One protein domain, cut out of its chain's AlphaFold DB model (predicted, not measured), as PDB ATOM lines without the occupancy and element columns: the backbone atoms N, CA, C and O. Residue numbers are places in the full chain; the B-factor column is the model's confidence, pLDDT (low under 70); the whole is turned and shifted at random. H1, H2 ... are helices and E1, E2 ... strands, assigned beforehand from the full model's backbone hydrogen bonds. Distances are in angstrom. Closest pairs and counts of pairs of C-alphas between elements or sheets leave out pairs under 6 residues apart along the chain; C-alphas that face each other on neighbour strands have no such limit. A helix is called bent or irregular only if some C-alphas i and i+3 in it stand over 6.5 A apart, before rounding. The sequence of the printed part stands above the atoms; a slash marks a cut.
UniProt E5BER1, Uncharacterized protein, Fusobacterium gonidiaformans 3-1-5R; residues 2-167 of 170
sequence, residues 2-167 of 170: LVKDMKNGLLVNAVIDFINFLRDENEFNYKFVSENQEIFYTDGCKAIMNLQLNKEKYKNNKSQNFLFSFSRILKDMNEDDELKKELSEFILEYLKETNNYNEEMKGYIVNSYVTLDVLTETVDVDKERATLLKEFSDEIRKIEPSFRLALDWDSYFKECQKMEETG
ATOM      1  N   LEU A   2      54.629 -24.313   4.975       55.72
ATOM      2  CA  LEU A   2      55.683 -24.929   4.137       55.72
ATOM      3  C   LEU A   2      57.121 -24.936   4.710       55.72
ATOM      4  O   LEU A   2      57.738 -25.987   4.781       55.72
ATOM      5  N   VAL A   3      57.654 -23.796   5.171       57.38
ATOM      6  CA  VAL A   3      59.030 -23.731   5.718       57.38
ATOM      7  C   VAL A   3      59.180 -24.477   7.058       57.38
ATOM      8  O   VAL A   3      60.231 -25.053   7.326       57.38
ATOM      9  N   LYS A   4      58.136 -24.493   7.899       59.50
ATOM     10  CA  LYS A   4      58.137 -25.239   9.171       59.50
ATOM     11  C   LYS A   4      58.117 -26.747   8.916       59.50
ATOM     12  O   LYS A   4      58.879 -27.466   9.554       59.50
ATOM     13  N   ASP A   5      57.314 -27.174   7.948       71.19
ATOM     14  CA  ASP A   5      57.149 -28.579   7.572       71.19
ATOM     15  C   ASP A   5      58.440 -29.115   6.923       71.19
ATOM     16  O   ASP A   5      58.898 -30.207   7.246       71.19
ATOM     17  N   MET A   6      59.117 -28.293   6.107       79.38
ATOM     18  CA  MET A   6      60.436 -28.617   5.543       79.38
ATOM     19  C   MET A   6      61.533 -28.742   6.609       79.38
ATOM     20  O   MET A   6      62.366 -29.642   6.516       79.38
ATOM     21  N   LYS A   7      61.544 -27.865   7.626       86.69
ATOM     22  CA  LYS A   7      62.512 -27.958   8.733       86.69
ATOM     23  C   LYS A   7      62.298 -29.242   9.532       86.69
ATOM     24  O   LYS A   7      63.246 -29.994   9.721       86.69
ATOM     25  N   ASN A   8      61.068 -29.496   9.985       88.00
ATOM     26  CA  ASN A   8      60.750 -30.705  10.748       88.00
ATOM     27  C   ASN A   8      61.058 -31.971   9.929       88.00
ATOM     28  O   ASN A   8      61.658 -32.894  10.468       88.00
ATOM     29  N   GLY A   9      60.755 -31.978   8.627       89.06
ATOM     30  CA  GLY A   9      61.119 -33.079   7.731       89.06
ATOM     31  C   GLY A   9      62.629 -33.324   7.659       89.06
ATOM     32  O   GLY A   9      63.066 -34.464   7.779       89.06
ATOM     33  N   LEU A  10      63.444 -32.268   7.538       91.06
ATOM     34  CA  LEU A  10      64.908 -32.392   7.578       91.06
ATOM     35  C   LEU A  10      65.397 -32.986   8.908       91.06
ATOM     36  O   LEU A  10      66.253 -33.866   8.908       91.06
ATOM     37  N   LEU A  11      64.863 -32.495  10.029       94.12
ATOM     38  CA  LEU A  11      65.225 -32.941  11.375       94.12
ATOM     39  C   LEU A  11      64.895 -34.426  11.599       94.12
ATOM     40  O   LEU A  11      65.746 -35.173  12.080       94.12
ATOM     41  N   VAL A  12      63.688 -34.851  11.214       94.12
ATOM     42  CA  VAL A  12      63.223 -36.244  11.311       94.12
ATOM     43  C   VAL A  12      64.065 -37.161  10.433       94.12
ATOM     44  O   VAL A  12      64.622 -38.138  10.931       94.12
ATOM     45  N   ASN A  13      64.226 -36.815   9.153       94.12
ATOM     46  CA  ASN A  13      65.007 -37.624   8.217       94.12
ATOM     47  C   ASN A  13      66.457 -37.772   8.680       94.12
ATOM     48  O   ASN A  13      67.009 -38.864   8.608       94.12
ATOM     49  N   ALA A  14      67.058 -36.717   9.238       96.06
ATOM     50  CA  ALA A  14      68.418 -36.799   9.749       96.06
ATOM     51  C   ALA A  14      68.555 -37.780  10.922       96.06
ATOM     52  O   ALA A  14      69.561 -38.476  11.011       96.06
ATOM     53  N   VAL A  15      67.573 -37.871  11.823       97.19
ATOM     54  CA  VAL A  15      67.611 -38.868  12.906       97.19
ATOM     55  C   VAL A  15      67.416 -40.281  12.357       97.19
ATOM     56  O   VAL A  15      68.178 -41.174  12.728       97.19
ATOM     57  N   ILE A  16      66.450 -40.474  11.454       96.56
ATOM     58  CA  ILE A  16      66.175 -41.777  10.830       96.56
ATOM     59  C   ILE A  16      67.401 -42.280  10.063       96.56
ATOM     60  O   ILE A  16      67.889 -43.378  10.325       96.56
ATOM     61  N   ASP A  17      67.955 -41.458   9.173       97.00
ATOM     62  CA  ASP A  17      69.137 -41.807   8.384       97.00
ATOM     63  C   ASP A  17      70.356 -42.059   9.272       97.00
ATOM     64  O   ASP A  17      71.175 -42.928   8.976       97.00
ATOM     65  N   PHE A  18      70.492 -41.312  10.371       97.81
ATOM     66  CA  PHE A  18      71.587 -41.515  11.307       97.81
ATOM     67  C   PHE A  18      71.475 -42.858  12.037       97.81
ATOM     68  O   PHE A  18      72.468 -43.577  12.131       97.81
ATOM     69  N   ILE A  19      70.284 -43.236  12.507       97.12
ATOM     70  CA  ILE A  19      70.041 -44.557  13.109       97.12
ATOM     71  C   ILE A  19      70.289 -45.671  12.085       97.12
ATOM     72  O   ILE A  19      71.002 -46.625  12.388       97.12
ATOM     73  N   ASN A  20      69.801 -45.525  10.852       95.94
ATOM     74  CA  ASN A  20      70.050 -46.500   9.784       95.94
ATOM     75  C   ASN A  20      71.547 -46.618   9.452       95.94
ATOM     76  O   ASN A  20      72.041 -47.702   9.154       95.94
ATOM     77  N   PHE A  21      72.305 -45.527   9.562       96.62
ATOM     78  CA  PHE A  21      73.764 -45.568   9.465       96.62
ATOM     79  C   PHE A  21      74.426 -46.337  10.615       96.62
ATOM     80  O   PHE A  21      75.393 -47.067  10.377       96.62
ATOM     81  N   LEU A  22      73.921 -46.203  11.846       95.25
ATOM     82  CA  LEU A  22      74.397 -46.994  12.987       95.25
ATOM     83  C   LEU A  22      74.072 -48.487  12.834       95.25
ATOM     84  O   LEU A  22      74.826 -49.312  13.339       95.25
ATOM     85  N   ARG A  23      73.007 -48.830  12.097       93.88
ATOM     86  CA  ARG A  23      72.613 -50.207  11.747       93.88
ATOM     87  C   ARG A  23      73.319 -50.785  10.510       93.88
ATOM     88  O   ARG A  23      72.974 -51.882  10.086       93.88
ATOM     89  N   ASP A  24      74.284 -50.075   9.920       91.50
ATOM     90  CA  ASP A  24      74.936 -50.472   8.657       91.50
ATOM     91  C   ASP A  24      73.982 -50.585   7.446       91.50
ATOM     92  O   ASP A  24      74.299 -51.235   6.450       91.50
ATOM     93  N   GLU A  25      72.824 -49.922   7.488       91.00
ATOM     94  CA  GLU A  25      71.813 -50.002   6.427       91.00
ATOM     95  C   GLU A  25      72.005 -48.934   5.346       91.00
ATOM     96  O   GLU A  25      71.801 -49.211   4.166       91.00
ATOM     97  N   ASN A  26      72.397 -47.713   5.731       89.31
ATOM     98  CA  ASN A  26      72.515 -46.567   4.824       89.31
ATOM     99  C   ASN A  26      73.698 -45.651   5.174       89.31
ATOM    100  O   ASN A  26      74.211 -45.644   6.290       89.31
ATOM    101  N   GLU A  27      74.129 -44.821   4.222       91.94
ATOM    102  CA  GLU A  27      75.108 -43.768   4.498       91.94
ATOM    103  C   GLU A  27      74.463 -42.544   5.163       91.94
ATOM    104  O   GLU A  27      73.424 -42.057   4.723       91.94
ATOM    105  N   PHE A  28      75.147 -41.961   6.154       95.31
ATOM    106  CA  PHE A  28      74.765 -40.662   6.711       95.31
ATOM    107  C   PHE A  28      75.468 -39.503   5.982       95.31
ATOM    108  O   PHE A  28      76.674 -39.265   6.183       95.31
ATOM    109  N   ASN A  29      74.706 -38.794   5.139       90.50
ATOM    110  CA  ASN A  29      75.194 -37.784   4.192       90.50
ATOM    111  C   ASN A  29      74.526 -36.410   4.374       90.50
ATOM    112  O   ASN A  29      73.768 -35.942   3.531       90.50
ATOM    113  N   TYR A  30      74.888 -35.716   5.455       93.69
ATOM    114  CA  TYR A  30      74.365 -34.386   5.799       93.69
ATOM    115  C   TYR A  30      75.449 -33.294   5.811       93.69
ATOM    116  O   TYR A  30      75.305 -32.262   6.466       93.69
ATOM    117  N   LYS A  31      76.541 -33.482   5.051       89.62
ATOM    118  CA  LYS A  31      77.630 -32.488   4.927       89.62
ATOM    119  C   LYS A  31      77.135 -31.113   4.471       89.62
ATOM    120  O   LYS A  31      77.633 -30.106   4.965       89.62
ATOM    121  N   PHE A  32      76.103 -31.072   3.626       89.31
ATOM    122  CA  PHE A  32      75.514 -29.820   3.147       89.31
ATOM    123  C   PHE A  32      74.986 -28.936   4.291       89.31
ATOM    124  O   PHE A  32      75.023 -27.714   4.172       89.31
ATOM    125  N   VAL A  33      74.535 -29.517   5.412       87.50
ATOM    126  CA  VAL A  33      74.100 -28.747   6.591       87.50
ATOM    127  C   VAL A  33      75.294 -28.010   7.199       87.50
ATOM    128  O   VAL A  33      75.209 -26.822   7.496       87.50
ATOM    129  N   SER A  34      76.439 -28.690   7.311       81.81
ATOM    130  CA  SER A  34      77.692 -28.103   7.802       81.81
ATOM    131  C   SER A  34      78.316 -27.091   6.841       81.81
ATOM    132  O   SER A  34      79.011 -26.189   7.298       81.81
ATOM    133  N   GLU A  35      78.095 -27.241   5.536       85.50
ATOM    134  CA  GLU A  35      78.608 -26.342   4.491       85.50
ATOM    135  C   GLU A  35      77.768 -25.062   4.344       85.50
ATOM    136  O   GLU A  35      78.244 -24.081   3.784       85.50
ATOM    137  N   ASN A  36      76.542 -25.043   4.879       86.06
ATOM    138  CA  ASN A  36      75.589 -23.937   4.739       86.06
ATOM    139  C   ASN A  36      75.115 -23.403   6.106       86.06
ATOM    140  O   ASN A  36      73.927 -23.159   6.320       86.06
ATOM    141  N   GLN A  37      76.042 -23.212   7.051       78.25
ATOM    142  CA  GLN A  37      75.728 -22.823   8.443       78.25
ATOM    143  C   GLN A  37      74.969 -21.494   8.557       78.25
ATOM    144  O   GLN A  37      74.217 -21.289   9.506       78.25
ATOM    145  N   GLU A  38      75.136 -20.607   7.575       81.00
ATOM    146  CA  GLU A  38      74.438 -19.319   7.490       81.00
ATOM    147  C   GLU A  38      72.922 -19.490   7.301       81.00
ATOM    148  O   GLU A  38      72.135 -18.647   7.724       81.00
ATOM    149  N   ILE A  39      72.513 -20.605   6.690       78.06
ATOM    150  CA  ILE A  39      71.115 -20.978   6.450       78.06
ATOM    151  C   ILE A  39      70.594 -21.842   7.610       78.06
ATOM    152  O   ILE A  39      69.441 -21.718   8.023       78.06
ATOM    153  N   PHE A  40      71.452 -22.696   8.171       78.75
ATOM    154  CA  PHE A  40      71.111 -23.710   9.168       78.75
ATOM    155  C   PHE A  40      71.553 -23.329  10.593       78.75
ATOM    156  O   PHE A  40      72.327 -24.041  11.230       78.75
ATOM    157  N   TYR A  41      71.048 -22.209  11.123       79.38
ATOM    158  CA  TYR A  41      71.510 -21.671  12.414       79.38
ATOM    159  C   TYR A  41      70.768 -22.203  13.661       79.38
ATOM    160  O   TYR A  41      71.084 -21.815  14.788       79.38
ATOM    161  N   THR A  42      69.775 -23.083  13.498       88.38
ATOM    162  CA  THR A  42      68.987 -23.606  14.628       88.38
ATOM    163  C   THR A  42      69.729 -24.702  15.395       88.38
ATOM    164  O   THR A  42      70.614 -25.372  14.859       88.38
ATOM    165  N   ASP A  43      69.355 -24.920  16.658       89.19
ATOM    166  CA  ASP A  43      70.018 -25.915  17.509       89.19
ATOM    167  C   ASP A  43      69.826 -27.353  17.009       89.19
ATOM    168  O   ASP A  43      70.747 -28.165  17.123       89.19
ATOM    169  N   GLY A  44      68.690 -27.661  16.372       91.19
ATOM    170  CA  GLY A  44      68.464 -28.943  15.705       91.19
ATOM    171  C   GLY A  44      69.388 -29.141  14.502       91.19
ATOM    172  O   GLY A  44      69.961 -30.213  14.331       91.19
ATOM    173  N   CYS A  45      69.643 -28.097  13.708       91.62
ATOM    174  CA  CYS A  45      70.584 -28.205  12.591       91.62
ATOM    175  C   CYS A  45      72.040 -28.324  13.064       91.62
ATOM    176  O   CYS A  45      72.799 -29.134  12.528       91.62
ATOM    177  N   LYS A  46      72.428 -27.602  14.124       91.31
ATOM    178  CA  LYS A  46      73.729 -27.801  14.789       91.31
ATOM    179  C   LYS A  46      73.867 -29.225  15.332       91.31
ATOM    180  O   LYS A  46      74.947 -29.811  15.276       91.31
ATOM    181  N   ALA A  47      72.780 -29.815  15.826       94.25
ATOM    182  CA  ALA A  47      72.764 -31.210  16.242       94.25
ATOM    183  C   ALA A  47      72.992 -32.177  15.069       94.25
ATOM    184  O   ALA A  47      73.792 -33.099  15.231       94.25
ATOM    185  N   ILE A  48      72.410 -31.934  13.885       96.06
ATOM    186  CA  ILE A  48      72.721 -32.696  12.657       96.06
ATOM    187  C   ILE A  48      74.210 -32.589  12.308       96.06
ATOM    188  O   ILE A  48      74.853 -33.598  12.019       96.06
ATOM    189  N   MET A  49      74.800 -31.393  12.391       93.00
ATOM    190  CA  MET A  49      76.241 -31.222  12.167       93.00
ATOM    191  C   MET A  49      77.070 -32.045  13.162       93.00
ATOM    192  O   MET A  49      78.033 -32.702  12.770       93.00
ATOM    193  N   ASN A  50      76.681 -32.067  14.439       92.25
ATOM    194  CA  ASN A  50      77.349 -32.883  15.454       92.25
ATOM    195  C   ASN A  50      77.227 -34.385  15.176       92.25
ATOM    196  O   ASN A  50      78.198 -35.113  15.406       92.25
ATOM    197  N   LEU A  51      76.073 -34.840  14.669       96.06
ATOM    198  CA  LEU A  51      75.891 -36.210  14.183       96.06
ATOM    199  C   LEU A  51      76.862 -36.496  13.034       96.06
ATOM    200  O   LEU A  51      77.617 -37.461  13.102       96.06
ATOM    201  N   GLN A  52      76.939 -35.607  12.042       94.81
ATOM    202  CA  GLN A  52      77.802 -35.765  10.868       94.81
ATOM    203  C   GLN A  52      79.292 -35.824  11.232       94.81
ATOM    204  O   GLN A  52      80.021 -36.658  10.692       94.81
ATOM    205  N   LEU A  53      79.750 -34.948  12.130       92.31
ATOM    206  CA  LEU A  53      81.159 -34.840  12.525       92.31
ATOM    207  C   LEU A  53      81.635 -36.021  13.377       92.31
ATOM    208  O   LEU A  53      82.802 -36.397  13.303       92.31
ATOM    209  N   ASN A  54      80.747 -36.606  14.185       93.31
ATOM    210  CA  ASN A  54      81.105 -37.649  15.150       93.31
ATOM    211  C   ASN A  54      80.545 -39.034  14.792       93.31
ATOM    212  O   ASN A  54      80.691 -39.960  15.587       93.31
ATOM    213  N   LYS A  55      79.950 -39.206  13.604       94.06
ATOM    214  CA  LYS A  55      79.258 -40.438  13.194       94.06
ATOM    215  C   LYS A  55      80.069 -41.718  13.401       94.06
ATOM    216  O   LYS A  55      79.556 -42.675  13.965       94.06
ATOM    217  N   GLU A  56      81.360 -41.707  13.068       94.12
ATOM    218  CA  GLU A  56      82.234 -42.874  13.256       94.12
ATOM    219  C   GLU A  56      82.517 -43.175  14.736       94.12
ATOM    220  O   GLU A  56      82.679 -44.332  15.117       94.12
ATOM    221  N   LYS A  57      82.560 -42.154  15.604       92.12
ATOM    222  CA  LYS A  57      82.709 -42.369  17.052       92.12
ATOM    223  C   LYS A  57      81.458 -43.024  17.631       92.12
ATOM    224  O   LYS A  57      81.578 -43.902  18.477       92.12
ATOM    225  N   TYR A  58      80.285 -42.608  17.161       92.75
ATOM    226  CA  TYR A  58      79.002 -43.168  17.580       92.75
ATOM    227  C   TYR A  58      78.832 -44.609  17.098       92.75
ATOM    228  O   TYR A  58      78.508 -45.481  17.898       92.75
ATOM    229  N   LYS A  59      79.159 -44.881  15.831       90.62
ATOM    230  CA  LYS A  59      79.104 -46.224  15.240       90.62
ATOM    231  C   LYS A  59      79.988 -47.238  15.964       90.62
ATOM    232  O   LYS A  59      79.587 -48.373  16.175       90.62
ATOM    233  N   ASN A  60      81.167 -46.809  16.407       88.56
ATOM    234  CA  ASN A  60      82.095 -47.659  17.155       88.56
ATOM    235  C   ASN A  60      81.839 -47.663  18.674       88.56
ATOM    236  O   ASN A  60      82.723 -48.051  19.434       88.56
ATOM    237  N   ASN A  61      80.678 -47.170  19.124       84.56
ATOM    238  CA  ASN A  61      80.282 -47.032  20.531       84.56
ATOM    239  C   ASN A  61      81.304 -46.296  21.428       84.56
ATOM    240  O   ASN A  61      81.316 -46.458  22.643       84.56
ATOM    241  N   LYS A  62      82.167 -45.457  20.835       86.00
ATOM    242  CA  LYS A  62      83.153 -44.633  21.561       86.00
ATOM    243  C   LYS A  62      82.537 -43.378  22.171       86.00
ATOM    244  O   LYS A  62      83.178 -42.681  22.949       86.00
ATOM    245  N   SER A  63      81.331 -43.024  21.741       90.62
ATOM    246  CA  SER A  63      80.576 -41.912  22.293       90.62
ATOM    247  C   SER A  63      79.082 -42.186  22.203       90.62
ATOM    248  O   SER A  63      78.610 -42.763  21.227       90.62
ATOM    249  N   GLN A  64      78.332 -41.708  23.190       93.31
ATOM    250  CA  GLN A  64      76.869 -41.718  23.200       93.31
ATOM    251  C   GLN A  64      76.301 -40.287  23.131       93.31
ATOM    252  O   GLN A  64      75.126 -40.055  23.407       93.31
ATOM    253  N   ASN A  65      77.110 -39.304  22.703       91.69
ATOM    254  CA  ASN A  65      76.690 -37.895  22.613       91.69
ATOM    255  C   ASN A  65      75.594 -37.647  21.566       91.69
ATOM    256  O   ASN A  65      74.989 -36.573  21.564       91.69
ATOM    257  N   PHE A  66      75.288 -38.636  20.718       94.69
ATOM    258  CA  PHE A  66      74.120 -38.593  19.845       94.69
ATOM    259  C   PHE A  66      72.816 -38.366  20.632       94.69
ATOM    260  O   PHE A  66      71.912 -37.731  20.101       94.69
ATOM    261  N   LEU A  67      72.739 -38.770  21.910       95.19
ATOM    262  CA  LEU A  67      71.594 -38.492  22.790       95.19
ATOM    263  C   LEU A  67      71.338 -36.986  22.959       95.19
ATOM    264  O   LEU A  67      70.194 -36.536  22.907       95.19
ATOM    265  N   PHE A  68      72.396 -36.179  23.094       92.81
ATOM    266  CA  PHE A  68      72.261 -34.720  23.151       92.81
ATOM    267  C   PHE A  68      71.811 -34.147  21.807       92.81
ATOM    268  O   PHE A  68      71.035 -33.192  21.772       92.81
ATOM    269  N   SER A  69      72.290 -34.718  20.697       95.19
ATOM    270  CA  SER A  69      71.836 -34.325  19.363       95.19
ATOM    271  C   SER A  69      70.353 -34.637  19.166       95.19
ATOM    272  O   SER A  69      69.612 -33.756  18.742       95.19
ATOM    273  N   PHE A  70      69.900 -35.837  19.532       96.81
ATOM    274  CA  PHE A  70      68.489 -36.222  19.462       96.81
ATOM    275  C   PHE A  70      67.618 -35.324  20.341       96.81
ATOM    276  O   PHE A  70      66.600 -34.827  19.869       96.81
ATOM    277  N   SER A  71      68.059 -35.021  21.566       94.44
ATOM    278  CA  SER A  71      67.377 -34.070  22.451       94.44
ATOM    279  C   SER A  71      67.180 -32.698  21.798       94.44
ATOM    280  O   SER A  71      66.065 -32.184  21.723       94.44
ATOM    281  N   ARG A  72      68.255 -32.116  21.247       93.31
ATOM    282  CA  ARG A  72      68.199 -30.814  20.564       93.31
ATOM    283  C   ARG A  72      67.304 -30.842  19.330       93.31
ATOM    284  O   ARG A  72      66.600 -29.870  19.083       93.31
ATOM    285  N   ILE A  73      67.316 -31.941  18.578       95.00
ATOM    286  CA  ILE A  73      66.439 -32.133  17.422       95.00
ATOM    287  C   ILE A  73      64.969 -32.155  17.862       95.00
ATOM    288  O   ILE A  73      64.182 -31.362  17.350       95.00
ATOM    289  N   LEU A  74      64.612 -32.974  18.855       93.44
ATOM    290  CA  LEU A  74      63.248 -33.054  19.396       93.44
ATOM    291  C   LEU A  74      62.773 -31.712  19.974       93.44
ATOM    292  O   LEU A  74      61.614 -31.327  19.802       93.44
ATOM    293  N   LYS A  75      63.668 -30.964  20.622       91.00
ATOM    294  CA  LYS A  75      63.379 -29.626  21.153       91.00
ATOM    295  C   LYS A  75      63.142 -28.590  20.052       91.00
ATOM    296  O   LYS A  75      62.245 -27.765  20.186       91.00
ATOM    297  N   ASP A  76      63.942 -28.624  18.986       90.94
ATOM    298  CA  ASP A  76      63.871 -27.668  17.873       90.94
ATOM    299  C   ASP A  76      62.747 -27.993  16.873       90.94
ATOM    300  O   ASP A  76      62.304 -27.122  16.119       90.94
ATOM    301  N   MET A  77      62.231 -29.223  16.866       89.50
ATOM    302  CA  MET A  77      60.976 -29.527  16.181       89.50
ATOM    303  C   MET A  77      59.859 -28.639  16.757       89.50
ATOM    304  O   MET A  77      59.698 -28.518  17.975       89.50
ATOM    305  N   ASN A  78      59.083 -27.994  15.879       74.81
ATOM    306  CA  ASN A  78      57.912 -27.198  16.294       74.81
ATOM    307  C   ASN A  78      56.881 -28.090  17.034       74.81
ATOM    308  O   ASN A  78      57.050 -29.303  17.008       74.81
ATOM    309  N   GLU A  79      55.837 -27.524  17.664       69.12
ATOM    310  CA  GLU A  79      54.742 -28.200  18.425       69.12
ATOM    311  C   GLU A  79      53.879 -29.208  17.613       69.12
ATOM    312  O   GLU A  79      52.669 -29.305  17.780       69.12
ATOM    313  N   ASP A  80      54.485 -29.941  16.686       79.56
ATOM    314  CA  ASP A  80      53.922 -31.113  16.037       79.56
ATOM    315  C   ASP A  80      54.149 -32.326  16.951       79.56
ATOM    316  O   ASP A  80      55.152 -33.041  16.855       79.56
ATOM    317  N   ASP A  81      53.251 -32.470  17.926       83.50
ATOM    318  CA  ASP A  81      53.343 -33.490  18.972       83.50
ATOM    319  C   ASP A  81      53.232 -34.919  18.416       83.50
ATOM    320  O   ASP A  81      53.809 -35.842  18.991       83.50
ATOM    321  N   GLU A  82      52.534 -35.110  17.291       88.00
ATOM    322  CA  GLU A  82      52.398 -36.418  16.640       88.00
ATOM    323  C   GLU A  82      53.724 -36.841  16.003       88.00
ATOM    324  O   GLU A  82      54.254 -37.900  16.340       88.00
ATOM    325  N   LEU A  83      54.341 -35.972  15.198       89.31
ATOM    326  CA  LEU A  83      55.629 -36.269  14.568       89.31
ATOM    327  C   LEU A  83      56.761 -36.435  15.595       89.31
ATOM    328  O   LEU A  83      57.642 -37.280  15.431       89.31
ATOM    329  N   LYS A  84      56.753 -35.643  16.677       91.50
ATOM    330  CA  LYS A  84      57.698 -35.821  17.795       91.50
ATOM    331  C   LYS A  84      57.533 -37.173  18.466       91.50
ATOM    332  O   LYS A  84      58.537 -37.799  18.812       91.50
ATOM    333  N   LYS A  85      56.288 -37.611  18.656       92.38
ATOM    334  CA  LYS A  85      55.980 -38.907  19.246       92.38
ATOM    335  C   LYS A  85      56.465 -40.041  18.345       92.38
ATOM    336  O   LYS A  85      57.199 -40.889  18.837       92.38
ATOM    337  N   GLU A  86      56.148 -40.018  17.051       93.00
ATOM    338  CA  GLU A  86      56.617 -41.028  16.088       93.00
ATOM    339  C   GLU A  86      58.149 -41.119  16.062       93.00
ATOM    340  O   GLU A  86      58.725 -42.204  16.143       93.00
ATOM    341  N   LEU A  87      58.834 -39.971  16.029       95.81
ATOM    342  CA  LEU A  87      60.293 -39.951  16.060       95.81
ATOM    343  C   LEU A  87      60.851 -40.513  17.375       95.81
ATOM    344  O   LEU A  87      61.857 -41.220  17.381       95.81
ATOM    345  N   SER A  88      60.203 -40.202  18.495       96.19
ATOM    346  CA  SER A  88      60.597 -40.687  19.818       96.19
ATOM    347  C   SER A  88      60.356 -42.192  19.979       96.19
ATOM    348  O   SER A  88      61.163 -42.863  20.621       96.19
ATOM    349  N   GLU A  89      59.302 -42.737  19.363       97.06
ATOM    350  CA  GLU A  89      59.050 -44.184  19.274       97.06
ATOM    351  C   GLU A  89      60.177 -44.869  18.497       97.06
ATOM    352  O   GLU A  89      60.795 -45.801  19.012       97.06
ATOM    353  N   PHE A  90      60.533 -44.329  17.330       96.88
ATOM    354  CA  PHE A  90      61.631 -44.845  16.512       96.88
ATOM    355  C   PHE A  90      62.988 -44.801  17.238       96.88
ATOM    356  O   PHE A  90      63.755 -45.766  17.205       96.88
ATOM    357  N   ILE A  91      63.287 -43.705  17.947       97.56
ATOM    358  CA  ILE A  91      64.499 -43.608  18.774       97.56
ATOM    359  C   ILE A  91      64.475 -44.663  19.886       97.56
ATOM    360  O   ILE A  91      65.491 -45.316  20.118       97.56
ATOM    361  N   LEU A  92      63.350 -44.839  20.588       97.50
ATOM    362  CA  LEU A  92      63.235 -45.822  21.668       97.50
ATOM    363  C   LEU A  92      63.441 -47.256  21.163       97.50
ATOM    364  O   LEU A  92      64.114 -48.034  21.838       97.50
ATOM    365  N   GLU A  93      62.884 -47.601  20.003       97.25
ATOM    366  CA  GLU A  93      63.112 -48.898  19.355       97.25
ATOM    367  C   GLU A  93      64.598 -49.123  19.086       97.25
ATOM    368  O   GLU A  93      65.149 -50.131  19.525       97.25
ATOM    369  N   TYR A  94      65.277 -48.138  18.492       96.62
ATOM    370  CA  TYR A  94      66.722 -48.209  18.298       96.62
ATOM    371  C   TYR A  94      67.476 -48.395  19.622       96.62
ATOM    372  O   TYR A  94      68.345 -49.258  19.712       96.62
ATOM    373  N   LEU A  95      67.142 -47.633  20.674       96.38
ATOM    374  CA  LEU A  95      67.813 -47.782  21.968       96.38
ATOM    375  C   LEU A  95      67.685 -49.215  22.500       96.38
ATOM    376  O   LEU A  95      68.694 -49.753  22.951       96.38
ATOM    377  N   LYS A  96      66.497 -49.828  22.405       96.25
ATOM    378  CA  LYS A  96      66.218 -51.210  22.845       96.25
ATOM    379  C   LYS A  96      67.019 -52.273  22.093       96.25
ATOM    380  O   LYS A  96      67.305 -53.324  22.652       96.25
ATOM    381  N   GLU A  97      67.399 -52.006  20.849       94.69
ATOM    382  CA  GLU A  97      68.223 -52.921  20.048       94.69
ATOM    383  C   GLU A  97      69.700 -52.908  20.461       94.69
ATOM    384  O   GLU A  97      70.445 -53.838  20.146       94.69
ATOM    385  N   THR A  98      70.152 -51.857  21.147       92.88
ATOM    386  CA  THR A  98      71.556 -51.734  21.543       92.88
ATOM    387  C   THR A  98      71.895 -52.594  22.763       92.88
ATOM    388  O   THR A  98      71.097 -52.761  23.683       92.88
ATOM    389  N   ASN A  99      73.161 -53.010  22.862       91.81
ATOM    390  CA  ASN A  99      73.697 -53.686  24.054       91.81
ATOM    391  C   ASN A  99      73.722 -52.801  25.318       91.81
ATOM    392  O   ASN A  99      74.048 -53.278  26.403       91.81
ATOM    393  N   ASN A 100      73.433 -51.506  25.180       94.31
ATOM    394  CA  ASN A 100      73.366 -50.552  26.279       94.31
ATOM    395  C   ASN A 100      71.969 -50.490  26.918       94.31
ATOM    396  O   ASN A 100      71.816 -49.844  27.955       94.31
ATOM    397  N   TYR A 101      70.954 -51.134  26.335       96.38
ATOM    398  CA  TYR A 101      69.632 -51.217  26.941       96.38
ATOM    399  C   TYR A 101      69.546 -52.375  27.932       96.38
ATOM    400  O   TYR A 101      69.927 -53.506  27.643       96.38
ATOM    401  N   ASN A 102      69.022 -52.088  29.116       95.62
ATOM    402  CA  ASN A 102      68.758 -53.068  30.152       95.62
ATOM    403  C   ASN A 102      67.239 -53.207  30.330       95.62
ATOM    404  O   ASN A 102      66.563 -52.289  30.802       95.62
ATOM    405  N   GLU A 103      66.728 -54.380  29.954       93.88
ATOM    406  CA  GLU A 103      65.304 -54.728  29.998       93.88
ATOM    407  C   GLU A 103      64.732 -54.754  31.423       93.88
ATOM    408  O   GLU A 103      63.591 -54.347  31.640       93.88
ATOM    409  N   GLU A 104      65.518 -55.165  32.423       91.94
ATOM    410  CA  GLU A 104      65.051 -55.247  33.815       91.94
ATOM    411  C   GLU A 104      64.772 -53.860  34.403       91.94
ATOM    412  O   GLU A 104      63.772 -53.654  35.095       91.94
ATOM    413  N   MET A 105      65.633 -52.884  34.102       92.31
ATOM    414  CA  MET A 105      65.430 -51.490  34.511       92.31
ATOM    415  C   MET A 105      64.608 -50.675  33.508       92.31
ATOM    416  O   MET A 105      64.319 -49.507  33.789       92.31
ATOM    417  N   LYS A 106      64.278 -51.270  32.351       92.88
ATOM    418  CA  LYS A 106      63.675 -50.623  31.180       92.88
ATOM    419  C   LYS A 106      64.388 -49.329  30.809       92.88
ATOM    420  O   LYS A 106      63.788 -48.253  30.757       92.88
ATOM    421  N   GLY A 107      65.698 -49.402  30.625       94.44
ATOM    422  CA  GLY A 107      66.500 -48.195  30.530       94.44
ATOM    423  C   GLY A 107      67.764 -48.331  29.714       94.44
ATOM    424  O   GLY A 107      68.324 -49.411  29.581       94.44
ATOM    425  N   TYR A 108      68.209 -47.198  29.187       96.12
ATOM    426  CA  TYR A 108      69.441 -47.089  28.423       96.12
ATOM    427  C   TYR A 108      70.585 -46.636  29.335       96.12
ATOM    428  O   TYR A 108      70.460 -45.643  30.060       96.12
ATOM    429  N   ILE A 109      71.694 -47.371  29.298       95.00
ATOM    430  CA  ILE A 109      72.888 -47.127  30.102       95.00
ATOM    431  C   ILE A 109      73.889 -46.308  29.286       95.00
ATOM    432  O   ILE A 109      74.435 -46.762  28.275       95.00
ATOM    433  N   VAL A 110      74.164 -45.100  29.767       92.75
ATOM    434  CA  VAL A 110      75.250 -44.249  29.289       92.75
ATOM    435  C   VAL A 110      76.525 -44.635  30.031       92.75
ATOM    436  O   VAL A 110      76.644 -44.374  31.225       92.75
ATOM    437  N   ASN A 111      77.465 -45.256  29.328       90.06
ATOM    438  CA  ASN A 111      78.744 -45.730  29.866       90.06
ATOM    439  C   ASN A 111      79.962 -45.224  29.081       90.06
ATOM    440  O   ASN A 111      81.097 -45.465  29.481       90.06
ATOM    441  N   SER A 112      79.749 -44.495  27.984       88.19
ATOM    442  CA  SER A 112      80.821 -43.815  27.263       88.19
ATOM    443  C   SER A 112      81.471 -42.759  28.161       88.19
ATOM    444  O   SER A 112      80.825 -41.763  28.508       88.19
ATOM    445  N   TYR A 113      82.765 -42.932  28.462       82.88
ATOM    446  CA  TYR A 113      83.565 -41.954  29.207       82.88
ATOM    447  C   TYR A 113      83.417 -40.552  28.610       82.88
ATOM    448  O   TYR A 113      83.091 -39.627  29.333       82.88
ATOM    449  N   VAL A 114      83.527 -40.401  27.285       84.56
ATOM    450  CA  VAL A 114      83.421 -39.094  26.607       84.56
ATOM    451  C   VAL A 114      82.076 -38.417  26.875       84.56
ATOM    452  O   VAL A 114      81.978 -37.197  26.915       84.56
ATOM    453  N   THR A 115      81.013 -39.202  27.025       86.38
ATOM    454  CA  THR A 115      79.670 -38.673  27.292       86.38
ATOM    455  C   THR A 115      79.507 -38.274  28.748       86.38
ATOM    456  O   THR A 115      78.859 -37.269  29.032       86.38
ATOM    457  N   LEU A 116      80.106 -39.042  29.653       87.56
ATOM    458  CA  LEU A 116      80.081 -38.790  31.087       87.56
ATOM    459  C   LEU A 116      81.018 -37.637  31.478       87.56
ATOM    460  O   LEU A 116      80.598 -36.774  32.236       87.56
ATOM    461  N   ASP A 117      82.204 -37.545  30.878       84.62
ATOM    462  CA  ASP A 117      83.165 -36.441  31.013       84.62
ATOM    463  C   ASP A 117      82.520 -35.107  30.629       84.62
ATOM    464  O   ASP A 117      82.498 -34.156  31.406       84.62
ATOM    465  N   VAL A 118      81.833 -35.090  29.482       83.19
ATOM    466  CA  VAL A 118      81.026 -33.955  29.020       83.19
ATOM    467  C   VAL A 118      79.949 -33.555  30.040       83.19
ATOM    468  O   VAL A 118      79.550 -32.401  30.070       83.19
ATOM    469  N   LEU A 119      79.461 -34.437  30.908       82.19
ATOM    470  CA  LEU A 119      78.512 -34.056  31.965       82.19
ATOM    471  C   LEU A 119      79.180 -33.478  33.226       82.19
ATOM    472  O   LEU A 119      78.460 -33.101  34.150       82.19
ATOM    473  N   THR A 120      80.514 -33.445  33.280       75.88
ATOM    474  CA  THR A 120      81.307 -32.982  34.432       75.88
ATOM    475  C   THR A 120      82.102 -31.690  34.180       75.88
ATOM    476  O   THR A 120      82.768 -31.188  35.089       75.88
ATOM    477  N   GLU A 121      82.056 -31.128  32.968       69.06
ATOM    478  CA  GLU A 121      82.778 -29.901  32.617       69.06
ATOM    479  C   GLU A 121      82.012 -28.618  33.025       69.06
ATOM    480  O   GLU A 121      81.194 -28.093  32.276       69.06
ATOM    481  N   THR A 122      82.416 -27.980  34.125       54.16
ATOM    482  CA  THR A 122      81.978 -26.642  34.597       54.16
ATOM    483  C   THR A 122      80.462 -26.411  34.793       54.16
ATOM    484  O   THR A 122      79.609 -26.632  33.936       54.16
ATOM    485  N   VAL A 123      80.133 -25.772  35.921       55.34
ATOM    486  CA  VAL A 123      78.770 -25.638  36.477       55.34
ATOM    487  C   VAL A 123      77.701 -25.084  35.518       55.34
ATOM    488  O   VAL A 123      76.532 -25.452  35.651       55.34
ATOM    489  N   ASP A 124      78.049 -24.195  34.584       60.91
ATOM    490  CA  ASP A 124      77.063 -23.593  33.672       60.91
ATOM    491  C   ASP A 124      76.765 -24.462  32.443       60.91
ATOM    492  O   ASP A 124      75.623 -24.486  31.979       60.91
ATOM    493  N   VAL A 125      77.739 -25.234  31.955       61.19
ATOM    494  CA  VAL A 125      77.555 -26.119  30.794       61.19
ATOM    495  C   VAL A 125      76.946 -27.461  31.223       61.19
ATOM    496  O   VAL A 125      76.082 -28.005  30.527       61.19
ATOM    497  N   ASP A 126      77.289 -27.940  32.421       62.97
ATOM    498  CA  ASP A 126      76.719 -29.154  33.021       62.97
ATOM    499  C   ASP A 126      75.198 -29.061  33.183       62.97
ATOM    500  O   ASP A 126      74.465 -30.008  32.879       62.97
ATOM    501  N   LYS A 127      74.688 -27.893  33.601       74.62
ATOM    502  CA  LYS A 127      73.243 -27.672  33.767       74.62
ATOM    503  C   LYS A 127      72.490 -27.798  32.451       74.62
ATOM    504  O   LYS A 127      71.419 -28.406  32.434       74.62
ATOM    505  N   GLU A 128      73.020 -27.254  31.358       81.25
ATOM    506  CA  GLU A 128      72.380 -27.360  30.044       81.25
ATOM    507  C   GLU A 128      72.366 -28.815  29.563       81.25
ATOM    508  O   GLU A 128      71.321 -29.332  29.167       81.25
ATOM    509  N   ARG A 129      73.500 -29.514  29.663       79.94
ATOM    510  CA  ARG A 129      73.644 -30.907  29.209       79.94
ATOM    511  C   ARG A 129      72.755 -31.865  30.002       79.94
ATOM    512  O   ARG A 129      72.039 -32.671  29.406       79.94
ATOM    513  N   ALA A 130      72.735 -31.739  31.330       81.62
ATOM    514  CA  ALA A 130      71.857 -32.526  32.191       81.62
ATOM    515  C   ALA A 130      70.373 -32.234  31.906       81.62
ATOM    516  O   ALA A 130      69.549 -33.151  31.891       81.62
ATOM    517  N   THR A 131      70.037 -30.971  31.619       87.38
ATOM    518  CA  THR A 131      68.679 -30.576  31.217       87.38
ATOM    519  C   THR A 131      68.286 -31.229  29.897       87.38
ATOM    520  O   THR A 131      67.208 -31.806  29.825       87.38
ATOM    521  N   LEU A 132      69.162 -31.235  28.890       86.88
ATOM    522  CA  LEU A 132      68.888 -31.880  27.601       86.88
ATOM    523  C   LEU A 132      68.662 -33.393  27.740       86.88
ATOM    524  O   LEU A 132      67.756 -33.930  27.105       86.88
ATOM    525  N   LEU A 133      69.433 -34.096  28.573       87.75
ATOM    526  CA  LEU A 133      69.198 -35.529  28.820       87.75
ATOM    527  C   LEU A 133      67.898 -35.790  29.575       87.75
ATOM    528  O   LEU A 133      67.217 -36.786  29.310       87.75
ATOM    529  N   LYS A 134      67.541 -34.904  30.507       89.75
ATOM    530  CA  LYS A 134      66.252 -34.971  31.190       89.75
ATOM    531  C   LYS A 134      65.103 -34.750  30.207       89.75
ATOM    532  O   LYS A 134      64.212 -35.583  30.166       89.75
ATOM    533  N   GLU A 135      65.158 -33.690  29.401       90.25
ATOM    534  CA  GLU A 135      64.157 -33.376  28.371       90.25
ATOM    535  C   GLU A 135      63.996 -34.542  27.385       90.25
ATOM    536  O   GLU A 135      62.878 -34.962  27.107       90.25
ATOM    537  N   PHE A 136      65.108 -35.137  26.942       93.50
ATOM    538  CA  PHE A 136      65.095 -36.346  26.118       93.50
ATOM    539  C   PHE A 136      64.378 -37.507  26.814       93.50
ATOM    540  O   PHE A 136      63.476 -38.117  26.250       93.50
ATOM    541  N   SER A 137      64.755 -37.796  28.061       93.25
ATOM    542  CA  SER A 137      64.148 -38.882  28.835       93.25
ATOM    543  C   SER A 137      62.656 -38.656  29.060       93.25
ATOM    544  O   SER A 137      61.884 -39.609  29.026       93.25
ATOM    545  N   ASP A 138      62.248 -37.411  29.303       93.50
ATOM    546  CA  ASP A 138      60.851 -37.041  29.511       93.50
ATOM    547  C   ASP A 138      60.035 -37.209  28.221       93.50
ATOM    548  O   ASP A 138      58.904 -37.688  28.292       93.50
ATOM    549  N   GLU A 139      60.612 -36.916  27.050       93.44
ATOM    550  CA  GLU A 139      59.967 -37.181  25.759       93.44
ATOM    551  C   GLU A 139      59.742 -38.683  25.540       93.44
ATOM    552  O   GLU A 139      58.622 -39.110  25.266       93.44
ATOM    553  N   ILE A 140      60.766 -39.509  25.780       95.81
ATOM    554  CA  ILE A 140      60.643 -40.972  25.695       95.81
ATOM    555  C   ILE A 140      59.624 -41.512  26.718       95.81
ATOM    556  O   ILE A 140      58.862 -42.433  26.415       95.81
ATOM    557  N   ARG A 141      59.540 -40.923  27.920       95.88
ATOM    558  CA  ARG A 141      58.572 -41.330  28.959       95.88
ATOM    559  C   ARG A 141      57.117 -41.061  28.604       95.88
ATOM    560  O   ARG A 141      56.242 -41.690  29.197       95.88
ATOM    561  N   LYS A 142      56.829 -40.179  27.644       94.00
ATOM    562  CA  LYS A 142      55.463 -40.036  27.113       94.00
ATOM    563  C   LYS A 142      54.987 -41.315  26.413       94.00
ATOM    564  O   LYS A 142      53.785 -41.549  26.353       94.00
ATOM    565  N   ILE A 143      55.920 -42.134  25.919       94.12
ATOM    566  CA  ILE A 143      55.667 -43.408  25.231       94.12
ATOM    567  C   ILE A 143      55.837 -44.586  26.196       94.12
ATOM    568  O   ILE A 143      54.941 -45.415  26.326       94.12
ATOM    569  N   GLU A 144      56.972 -44.649  26.898       94.81
ATOM    570  CA  GLU A 144      57.290 -45.692  27.880       94.81
ATOM    571  C   GLU A 144      57.509 -45.044  29.257       94.81
ATOM    572  O   GLU A 144      58.638 -44.678  29.597       94.81
ATOM    573  N   PRO A 145      56.458 -44.897  30.091       96.38
ATOM    574  CA  PRO A 145      56.535 -44.154  31.354       96.38
ATOM    575  C   PRO A 145      57.583 -44.676  32.335       96.38
ATOM    576  O   PRO A 145      58.052 -43.938  33.202       96.38
ATOM    577  N   SER A 146      57.948 -45.954  32.215       95.44
ATOM    578  CA  SER A 146      58.959 -46.573  33.064       95.44
ATOM    579  C   SER A 146      60.393 -46.424  32.548       95.44
ATOM    580  O   SER A 146      61.311 -46.865  33.238       95.44
ATOM    581  N   PHE A 147      60.596 -45.749  31.409       96.88
ATOM    582  CA  PHE A 147      61.910 -45.530  30.813       96.88
ATOM    583  C   PHE A 147      62.868 -44.792  31.754       96.88
ATOM    584  O   PHE A 147      62.545 -43.757  32.364       96.88
ATOM    585  N   ARG A 148      64.095 -45.309  31.830       94.62
ATOM    586  CA  ARG A 148      65.189 -44.723  32.608       94.62
ATOM    587  C   ARG A 148      66.413 -44.491  31.736       94.62
ATOM    588  O   ARG A 148      66.824 -45.363  30.985       94.62
ATOM    589  N   LEU A 149      67.040 -43.336  31.913       92.88
ATOM    590  CA  LEU A 149      68.401 -43.100  31.455       92.88
ATOM    591  C   LEU A 149      69.319 -43.240  32.671       92.88
ATOM    592  O   LEU A 149      69.145 -42.513  33.651       92.88
ATOM    593  N   ALA A 150      70.232 -44.206  32.642       91.88
ATOM    594  CA  ALA A 150      71.201 -44.430  33.712       91.88
ATOM    595  C   ALA A 150      72.595 -43.992  33.273       91.88
ATOM    596  O   ALA A 150      72.956 -44.137  32.109       91.88
ATOM    597  N   LEU A 151      73.366 -43.465  34.220       91.38
ATOM    598  CA  LEU A 151      74.753 -43.064  34.019       91.38
ATOM    599  C   LEU A 151      75.644 -44.057  34.766       91.38
ATOM    600  O   LEU A 151      75.486 -44.232  35.975       91.38
ATOM    601  N   ASP A 152      76.556 -44.707  34.054       91.81
ATOM    602  CA  ASP A 152      77.515 -45.655  34.621       91.81
ATOM    603  C   ASP A 152      78.778 -44.923  35.097       91.81
ATOM    604  O   ASP A 152      79.843 -44.960  34.475       91.81
ATOM    605  N   TRP A 153      78.629 -44.206  36.213       89.31
ATOM    606  CA  TRP A 153      79.725 -43.461  36.832       89.31
ATOM    607  C   TRP A 153      80.857 -44.367  37.322       89.31
ATOM    608  O   TRP A 153      82.011 -43.947  37.322       89.31
ATOM    609  N   ASP A 154      80.556 -45.610  37.699       89.31
ATOM    610  CA  ASP A 154      81.569 -46.559  38.157       89.31
ATOM    611  C   ASP A 154      82.539 -46.917  37.027       89.31
ATOM    612  O   ASP A 154      83.755 -46.928  37.236       89.31
ATOM    613  N   SER A 155      82.026 -47.182  35.820       85.31
ATOM    614  CA  SER A 155      82.874 -47.390  34.640       85.31
ATOM    615  C   SER A 155      83.667 -46.133  34.286       85.31
ATOM    616  O   SER A 155      84.861 -46.230  34.012       85.31
ATOM    617  N   TYR A 156      83.053 -44.948  34.375       86.75
ATOM    618  CA  TYR A 156      83.748 -43.674  34.159       86.75
ATOM    619  C   TYR A 156      84.939 -43.477  35.104       86.75
ATOM    620  O   TYR A 156      86.058 -43.255  34.644       86.75
ATOM    621  N   PHE A 157      84.733 -43.604  36.418       86.69
ATOM    622  CA  PHE A 157      85.798 -43.367  37.394       86.69
ATOM    623  C   PHE A 157      86.934 -44.389  37.289       86.69
ATOM    624  O   PHE A 157      88.088 -44.034  37.521       86.69
ATOM    625  N   LYS A 158      86.636 -45.634  36.891       87.19
ATOM    626  CA  LYS A 158      87.674 -46.636  36.593       87.19
ATOM    627  C   LYS A 158      88.557 -46.212  35.421       87.19
ATOM    628  O   LYS A 158      89.770 -46.378  35.504       87.19
ATOM    629  N   GLU A 159      87.979 -45.658  34.360       83.31
ATOM    630  CA  GLU A 159      88.745 -45.147  33.215       83.31
ATOM    631  C   GLU A 159      89.572 -43.904  33.584       83.31
ATOM    632  O   GLU A 159      90.746 -43.826  33.225       83.31
ATOM    633  N   CYS A 160      89.030 -42.978  34.388       83.00
ATOM    634  CA  CYS A 160      89.808 -41.851  34.922       83.00
ATOM    635  C   CYS A 160      91.020 -42.328  35.733       83.00
ATOM    636  O   CYS A 160      92.132 -41.847  35.521       83.00
ATOM    637  N   GLN A 161      90.827 -43.306  36.623       84.81
ATOM    638  CA  GLN A 161      91.915 -43.858  37.428       84.81
ATOM    639  C   GLN A 161      92.995 -44.511  36.551       84.81
ATOM    640  O   GLN A 161      94.184 -44.272  36.752       84.81
ATOM    641  N   LYS A 162      92.606 -45.292  35.533       83.81
ATOM    642  CA  LYS A 162      93.565 -45.866  34.574       83.81
ATOM    643  C   LYS A 162      94.364 -44.791  33.839       83.81
ATOM    644  O   LYS A 162      95.562 -44.973  33.626       83.81
ATOM    645  N   MET A 163      93.729 -43.689  33.437       81.31
ATOM    646  CA  MET A 163      94.414 -42.584  32.765       81.31
ATOM    647  C   MET A 163      95.433 -41.910  33.692       81.31
ATOM    648  O   MET A 163      96.551 -41.634  33.260       81.31
ATOM    649  N   GLU A 164      95.094 -41.705  34.966       81.38
ATOM    650  CA  GLU A 164      96.038 -41.199  35.970       81.38
ATOM    651  C   GLU A 164      97.235 -42.144  36.169       81.38
ATOM    652  O   GLU A 164      98.368 -41.688  36.326       81.38
ATOM    653  N   GLU A 165      97.003 -43.459  36.118       83.81
ATOM    654  CA  GLU A 165      98.037 -44.484  36.308       83.81
ATOM    655  C   GLU A 165      98.925 -44.705  35.068       83.81
ATOM    656  O   GLU A 165     100.118 -44.985  35.205       83.81
ATOM    657  N   THR A 166      98.371 -44.591  33.856       83.50
ATOM    658  CA  THR A 166      99.041 -45.010  32.605       83.50
ATOM    659  C   THR A 166      99.344 -43.871  31.632       83.50
ATOM    660  O   THR A 166     100.178 -44.032  30.740       83.50
ATOM    661  N   GLY A 167      98.689 -42.718  31.780       76.50
ATOM    662  CA  GLY A 167      98.779 -41.587  30.855       76.50
ATOM    663  C   GLY A 167      98.101 -41.812  29.496       76.50
ATOM    664  O   GLY A 167      98.296 -40.997  28.592       76.50
TER     665      GLY A 167
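AT A GLANCE: This is residues 2 to 167 of the 170 residues of an uncharacterized protein of Fusobacterium gonidiaformans 3-1-5R (UniProt E5BER1). Four helices, H1, H3, H4 and H5, lie side by side in a bundle; H7 crosses H4 and H5, and H2 packs on H3. A small sheet of two strands, E1 and E2, sits beside H5 and H7, and residues 161 to 167, mostly of H8, stick out. The printed part has 166 residues, with eight named helices and two named strands in the order H1 H2 H3 H4 H5 E1 H6 H7 E2 H8; the sheet is parallel and the class is mostly helix. The whole is compact, with a radius of gyration of the C-alphas of 16.1 A, and spans 55 by 37 by 36 A, only just elongated.

IN THESE COORDINATES: Find C-alpha 2 at (55.683, -24.929, 4.137); from there H1 runs 30.3 A to residue 22. Next come H2, residues 31 to 35, and H3, residues 43 to 59, 22.4 A long. H3 is irregular: it has a kink of 60 degrees near residue 53, and C-alphas 53 and 56 are 8.1 A apart. Read on to H4, residues 66 to 76, and H5, residues 81 to 97, 24.5 A. E1 is residues 107 to 110, H6 residues 113 to 117, and H7 residues 123 to 141, 26.7 A, beginning at C-alpha 123, (78.770, -25.638, 36.477). E2 is residues 148 to 151; H8, residues 153 to 166, ends at C-alpha 166, (99.041, -45.010, 32.605).

HOW THE PARTS SIT: Begin with H1 in the bundle: it touches H3 at a shallow tilt of 11 degrees, the same way, closest at the C-alphas of Leu 22 and Lys 59, 5.3 A. With residues 12 to 19 alone it touches H5, closest at the C-alphas of Val 12 and Leu 87, 6.7 A. H3 and H4 form a helical hairpin, closest at the C-alphas of Gly 44 and Ile 73, 4.2 A. With residues 129 to 136 alone H7 touches H4, about perpendicular at 78 degrees, closest at the C-alphas of Ser 71 and Phe 136, 4.9 A. E1, H6, H7 and E2 make a strand-helix-strand unit, two parallel neighbour strands with helices between, its crossover right-handed. Look for N 108 and O 148, 2.9 A apart and within hydrogen-bond range. Every O i to N i+4 pair is within that range in H1, H2, H4, H5, H6 and H8; H3 has 11 of 13 and H7 13 of 15. H6 touches H8, closest at the C-alphas of Tyr 113 and Tyr 156, 5.2 A.

THE WHOLE: The C-alphas of Leu 2 and Glu 165, 56.7 A, are the two farthest apart. The printed part has no cut and no long link. Confidence is under 70 at residues 2 to 4, 79 and 121 to 126.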